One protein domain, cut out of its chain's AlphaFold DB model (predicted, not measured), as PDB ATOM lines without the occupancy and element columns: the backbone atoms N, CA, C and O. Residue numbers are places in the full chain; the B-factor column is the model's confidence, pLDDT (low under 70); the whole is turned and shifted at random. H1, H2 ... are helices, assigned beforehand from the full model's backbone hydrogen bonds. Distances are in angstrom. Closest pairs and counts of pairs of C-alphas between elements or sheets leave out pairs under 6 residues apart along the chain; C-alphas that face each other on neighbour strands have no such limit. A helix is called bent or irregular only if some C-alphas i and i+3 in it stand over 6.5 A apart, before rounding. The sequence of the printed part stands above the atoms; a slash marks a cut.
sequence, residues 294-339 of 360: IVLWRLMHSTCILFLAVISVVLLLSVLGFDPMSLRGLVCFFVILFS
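Overview. This is residues 294 to 339 of the 360 residues of an uncharacterized protein of Dorcoceras hygrometricum (UniProt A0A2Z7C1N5). Picture a hook: one long helix, H1, makes the shaft, and after a short turn of chain the smaller helix H2 folds back slantwise near the later part of H1. Residues 294 to 309 of H1 stick out free, and so do residues 334 to 339 at the other end of the printed part. The printed part has 46 residues with two named helices, H1 then H2, and no named strand; its class is all helix. The whole is loose, with a radius of gyration of the C-alphas of 13.2 A, and elongated, spanning 40 by 23 by 13 A.

Arrangement. Begin with H1, residues 294 to 319, the longest helix. H2, residues 327 to 338, is near H1: no pair of their C-alphas is within 8 A, though only just, since the closest are 8.0 A apart, and 8 pairs are within 10 A. Look at residues 320 to 326 for the short link of 7 residues that joins them. In H1 and H2 every O i to N i+4 pair is within hydrogen-bond range, and neither helix is bent.

Along the chain. Find C-alpha 294 at (19.300, 37.170, -40.292); from there H1 runs 37.3 A to C-alpha 319 at (-13.020, 53.454, -31.387). Then find C-alpha 327 at (-3.317, 55.256, -18.984), where H2 begins; it runs 16.4 A to C-alpha 338 at (-0.526, 39.089, -19.788).

Size, cuts and confidence. The two C-alphas farthest apart are those of Ile 294 and Gly 321, at 40.8 A. The printed part has no cut, and none of its links is long. In the B-factor column the mean pLDDT of the printed part is 85.4, with 92 for H1 and 75 for H2; Pro 324 and Ser 339 are under 70.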
ATOM      1  N   ILE A 294      20.581  37.882 -40.353       94.12
ATOM      2  CA  ILE A 294      19.300  37.170 -40.292       94.12
ATOM      3  C   ILE A 294      18.648  37.373 -38.922       94.12
ATOM      4  O   ILE A 294      17.455  37.679 -38.853       94.12
ATOM      5  N   VAL A 295      19.418  37.266 -37.835       94.12
ATOM      6  CA  VAL A 295      18.908  37.482 -36.470       94.12
ATOM      7  C   VAL A 295      18.431  38.923 -36.281       94.12
ATOM      8  O   VAL A 295      17.316  39.143 -35.801       94.12
ATOM      9  N   LEU A 296      19.215  39.912 -36.724       93.06
ATOM     10  CA  LEU A 296      18.832  41.327 -36.675       93.06
ATOM     11  C   LEU A 296      17.572  41.606 -37.501       93.06
ATOM     12  O   LEU A 296      16.672  42.303 -37.030       93.06
ATOM     13  N   TRP A 297      17.465  41.026 -38.699       95.31
ATOM     14  CA  TRP A 297      16.269  41.155 -39.532       95.31
ATOM     15  C   TRP A 297      15.027  40.580 -38.844       95.31
ATOM     16  O   TRP A 297      13.980  41.231 -38.796       95.31
ATOM     17  N   ARG A 298      15.139  39.377 -38.266       93.94
ATOM     18  CA  ARG A 298      14.049  38.722 -37.523       93.94
ATOM     19  C   ARG A 298      13.619  39.548 -36.315       93.94
ATOM     20  O   ARG A 298      12.418  39.717 -36.100       93.94
ATOM     21  N   LEU A 299      14.577  40.108 -35.577       93.00
ATOM     22  CA  LEU A 299      14.299  40.974 -34.435       93.00
ATOM     23  C   LEU A 299      13.567  42.246 -34.874       93.00
ATOM     24  O   LEU A 299      12.521  42.569 -34.312       93.00
ATOM     25  N   MET A 300      14.048  42.922 -35.924       94.06
ATOM     26  CA  MET A 300      13.383  44.115 -36.456       94.06
ATOM     27  C   MET A 300      11.954  43.802 -36.899       94.06
ATOM     28  O   MET A 300      11.025  44.498 -36.493       94.06
ATOM     29  N   HIS A 301      11.746  42.715 -37.641       94.12
ATOM     30  CA  HIS A 301      10.412  42.325 -38.091       94.12
ATOM     31  C   HIS A 301       9.473  42.021 -36.913       94.12
ATOM     32  O   HIS A 301       8.339  42.500 -36.881       94.12
ATOM     33  N   SER A 302       9.964  41.303 -35.899       95.06
ATOM     34  CA  SER A 302       9.202  41.016 -34.679       95.06
ATOM     35  C   SER A 302       8.822  42.293 -33.924       95.06
ATOM     36  O   SER A 302       7.671  42.447 -33.513       95.06
ATOM     37  N   THR A 303       9.755  43.238 -33.766       92.38
ATOM     38  CA  THR A 303       9.473  44.518 -33.091       92.38
ATOM     39  C   THR A 303       8.477  45.378 -33.867       92.38
ATOM     40  O   THR A 303       7.588  45.970 -33.256       92.38
ATOM     41  N   CYS A 304       8.549  45.390 -35.203       94.56
ATOM     42  CA  CYS A 304       7.587  46.088 -36.056       94.56
ATOM     43  C   CYS A 304       6.175  45.506 -35.919       94.56
ATOM     44  O   CYS A 304       5.219  46.266 -35.771       94.56
ATOM     45  N   ILE A 305       6.034  44.175 -35.919       94.56
ATOM     46  CA  ILE A 305       4.733  43.517 -35.720       94.56
ATOM     47  C   ILE A 305       4.160  43.874 -34.347       94.56
ATOM     48  O   ILE A 305       2.990  44.242 -34.250       94.56
ATOM     49  N   LEU A 306       4.976  43.817 -33.291       92.12
ATOM     50  CA  LEU A 306       4.535  44.146 -31.937       92.12
ATOM     51  C   LEU A 306       4.116  45.618 -31.820       92.12
ATOM     52  O   LEU A 306       3.084  45.921 -31.225       92.12
ATOM     53  N   PHE A 307       4.858  46.528 -32.450       90.12
ATOM     54  CA  PHE A 307       4.521  47.950 -32.486       90.12
ATOM     55  C   PHE A 307       3.197  48.214 -33.218       90.12
ATOM     56  O   PHE A 307       2.336  48.930 -32.702       90.12
ATOM     57  N   LEU A 308       2.989  47.589 -34.381       93.62
ATOM     58  CA  LEU A 308       1.732  47.691 -35.128       93.62
ATOM     59  C   LEU A 308       0.554  47.081 -34.357       93.62
ATOM     60  O   LEU A 308      -0.537  47.651 -34.370       93.62
ATOM     61  N   ALA A 309       0.769  45.971 -33.647       93.31
ATOM     62  CA  ALA A 309      -0.247  45.369 -32.789       93.31
ATOM     63  C   ALA A 309      -0.651  46.311 -31.644       93.31
ATOM     64  O   ALA A 309      -1.842  46.509 -31.408       93.31
ATOM     65  N   VAL A 310       0.317  46.957 -30.983       88.62
ATOM     66  CA  VAL A 310       0.047  47.948 -29.927       88.62
ATOM     67  C   VAL A 310      -0.726  49.146 -30.481       88.62
ATOM     68  O   VAL A 310      -1.728  49.545 -29.889       88.62
ATOM     69  N   ILE A 311      -0.332  49.688 -31.640       89.44
ATOM     70  CA  ILE A 311      -1.071  50.785 -32.286       89.44
ATOM     71  C   ILE A 311      -2.500  50.353 -32.626       89.44
ATOM     72  O   ILE A 311      -3.442  51.095 -32.356       89.44
ATOM     73  N   SER A 312      -2.676  49.155 -33.187       92.38
ATOM     74  CA  SER A 312      -3.999  48.629 -33.531       92.38
ATOM     75  C   SER A 312      -4.899  48.510 -32.301       92.38
ATOM     76  O   SER A 312      -6.058  48.915 -32.361       92.38
ATOM     77  N   VAL A 313      -4.360  48.045 -31.170       90.06
ATOM     78  CA  VAL A 313      -5.077  47.999 -29.888       90.06
ATOM     79  C   VAL A 313      -5.462  49.399 -29.421       90.06
ATOM     80  O   VAL A 313      -6.615  49.613 -29.059       90.06
ATOM     81  N   VAL A 314      -4.538  50.365 -29.445       87.69
ATOM     82  CA  VAL A 314      -4.825  51.746 -29.019       87.69
ATOM     83  C   VAL A 314      -5.920  52.367 -29.888       87.69
ATOM     84  O   VAL A 314      -6.855  52.961 -29.354       87.69
ATOM     85  N   LEU A 315      -5.855  52.172 -31.209       91.56
ATOM     86  CA  LEU A 315      -6.889  52.633 -32.138       91.56
ATOM     87  C   LEU A 315      -8.236  51.955 -31.870       91.56
ATOM     88  O   LEU A 315      -9.264  52.627 -31.868       91.56
ATOM     89  N   LEU A 316      -8.242  50.648 -31.603       90.81
ATOM     90  CA  LEU A 316      -9.463  49.908 -31.292       90.81
ATOM     91  C   LEU A 316     -10.082  50.390 -29.973       90.81
ATOM     92  O   LEU A 316     -11.286  50.614 -29.912       90.81
ATOM     93  N   LEU A 317      -9.262  50.644 -28.950       86.94
ATOM     94  CA  LEU A 317      -9.707  51.241 -27.689       86.94
ATOM     95  C   LEU A 317     -10.279  52.650 -27.902       86.94
ATOM     96  O   LEU A 317     -11.339  52.954 -27.358       86.94
ATOM     97  N   SER A 318      -9.648  53.469 -28.749       89.06
ATOM     98  CA  SER A 318     -10.182  54.789 -29.115       89.06
ATOM     99  C   SER A 318     -11.538  54.690 -29.825       89.06
ATOM    100  O   SER A 318     -12.441  55.462 -29.517       89.06
ATOM    101  N   VAL A 319     -11.724  53.714 -30.725       93.19
ATOM    102  CA  VAL A 319     -13.020  53.454 -31.387       93.19
ATOM    103  C   VAL A 319     -14.083  52.985 -30.390       93.19
ATOM    104  O   VAL A 319     -15.251  53.335 -30.534       93.19
ATOM    105  N   LEU A 320     -13.690  52.244 -29.350       89.50
ATOM    106  CA  LEU A 320     -14.580  51.843 -28.256       89.50
ATOM    107  C   LEU A 320     -14.904  52.989 -27.276       89.50
ATOM    108  O   LEU A 320     -15.647  52.775 -26.320       89.50
ATOM    109  N   GLY A 321     -14.381  54.198 -27.501       91.56
ATOM    110  CA  GLY A 321     -14.619  55.355 -26.639       91.56
ATOM    111  C   GLY A 321     -13.757  55.374 -25.375       91.56
ATOM    112  O   GLY A 321     -14.035  56.154 -24.464       91.56
ATOM    113  N   PHE A 322     -12.710  54.545 -25.300       84.88
ATOM    114  CA  PHE A 322     -11.702  54.690 -24.256       84.88
ATOM    115  C   PHE A 322     -10.796  55.865 -24.604       84.88
ATOM    116  O   PHE A 322     -10.097  55.847 -25.616       84.88
ATOM    117  N   ASP A 323     -10.799  56.876 -23.742       83.75
ATOM    118  CA  ASP A 323      -9.890  58.007 -23.858       83.75
ATOM    119  C   ASP A 323      -8.438  57.507 -23.692       83.75
ATOM    120  O   ASP A 323      -8.092  57.007 -22.612       83.75
ATOM    121  N   PRO A 324      -7.578  57.597 -24.729       66.25
ATOM    122  CA  PRO A 324      -6.197  57.116 -24.672       66.25
ATOM    123  C   PRO A 324      -5.356  57.847 -23.616       66.25
ATOM    124  O   PRO A 324      -4.308  57.338 -23.216       66.25
ATOM    125  N   MET A 325      -5.816  59.005 -23.124       75.75
ATOM    126  CA  MET A 325      -5.195  59.704 -21.993       75.75
ATOM    127  C   MET A 325      -5.405  58.985 -20.655       75.75
ATOM    128  O   MET A 325      -4.640  59.185 -19.709       75.75
ATOM    129  N   SER A 326      -6.393  58.092 -20.560       77.38
ATOM    130  CA  SER A 326      -6.579  57.244 -19.389       77.38
ATOM    131  C   SER A 326      -5.641  56.042 -19.470       77.38
ATOM    132  O   SER A 326      -6.032  54.921 -19.800       77.38
ATOM    133  N   LEU A 327      -4.377  56.268 -19.103       71.88
ATOM    134  CA  LEU A 327      -3.317  55.256 -18.984       71.88
ATOM    135  C   LEU A 327      -3.758  54.012 -18.177       71.88
ATOM    136  O   LEU A 327      -3.234  52.915 -18.353       71.88
ATOM    137  N   ARG A 328      -4.785  54.166 -17.330       78.19
ATOM    138  CA  ARG A 328      -5.438  53.088 -16.577       78.19
ATOM    139  C   ARG A 328      -6.105  52.038 -17.469       78.19
ATOM    140  O   ARG A 328      -6.029  50.860 -17.141       78.19
ATOM    141  N   GLY A 329      -6.718  52.432 -18.586       74.69
ATOM    142  CA  GLY A 329      -7.338  51.496 -19.531       74.69
ATOM    143  C   GLY A 329      -6.304  50.585 -20.193       74.69
ATOM    144  O   GLY A 329      -6.503  49.375 -20.271       74.69
ATOM    145  N   LEU A 330      -5.155  51.153 -20.568       76.88
ATOM    146  CA  LEU A 330      -4.030  50.418 -21.144       76.88
ATOM    147  C   LEU A 330      -3.415  49.436 -20.132       76.88
ATOM    148  O   LEU A 330      -3.183  48.277 -20.464       76.88
ATOM    149  N   VAL A 331      -3.197  49.874 -18.885       79.19
ATOM    150  CA  VAL A 331      -2.660  49.012 -17.814       79.19
ATOM    151  C   VAL A 331      -3.622  47.866 -17.496       79.19
ATOM    152  O   VAL A 331      -3.184  46.721 -17.436       79.19
ATOM    153  N   CYS A 332      -4.928  48.123 -17.365       72.81
ATOM    154  CA  CYS A 332      -5.919  47.062 -17.163       72.81
ATOM    155  C   CYS A 332      -5.958  46.077 -18.339       72.81
ATOM    156  O   CYS A 332      -6.065  44.872 -18.126       72.81
ATOM    157  N   PHE A 333      -5.831  46.566 -19.573       70.81
ATOM    158  CA  PHE A 333      -5.797  45.718 -20.760       70.81
ATOM    159  C   PHE A 333      -4.539  44.839 -20.809       70.81
ATOM    160  O   PHE A 333      -4.642  43.646 -21.085       70.81
ATOM    161  N   PHE A 334      -3.368  45.387 -20.471       75.38
ATOM    162  CA  PHE A 334      -2.136  44.605 -20.359       75.38
ATOM    163  C   PHE A 334      -2.192  43.585 -19.229       75.38
ATOM    164  O   PHE A 334      -1.732  42.463 -19.418       75.38
ATOM    165  N   VAL A 335      -2.801  43.931 -18.094       79.50
ATOM    166  CA  VAL A 335      -3.071  42.960 -17.032       79.50
ATOM    167  C   VAL A 335      -3.979  41.859 -17.571       79.50
ATOM    168  O   VAL A 335      -3.640  40.707 -17.399       79.50
ATOM    169  N   ILE A 336      -5.054  42.137 -18.309       72.12
ATOM    170  CA  ILE A 336      -5.921  41.074 -18.861       72.12
ATOM    171  C   ILE A 336      -5.200  40.217 -19.923       72.12
ATOM    172  O   ILE A 336      -5.372  38.999 -19.936       72.12
ATOM    173  N   LEU A 337      -4.378  40.822 -20.788       72.38
ATOM    174  CA  LEU A 337      -3.631  40.106 -21.830       72.38
ATOM    175  C   LEU A 337      -2.491  39.244 -21.274       72.38
ATOM    176  O   LEU A 337      -2.331  38.102 -21.698       72.38
ATOM    177  N   PHE A 338      -1.694  39.779 -20.347       71.88
ATOM    178  CA  PHE A 338      -0.526  39.089 -19.788       71.88
ATOM    179  C   PHE A 338      -0.834  38.298 -18.517       71.88
ATOM    180  O   PHE A 338      -0.103  37.363 -18.209       71.88
ATOM    181  N   SER A 339      -1.928  38.597 -17.809       66.06
ATOM    182  CA  SER A 339      -2.389  37.775 -16.681       66.06
ATOM    183  C   SER A 339      -2.916  36.418 -17.133       66.06
ATOM    184  O   SER A 339      -3.320  35.663 -16.256       66.06
TER     185      SER A 339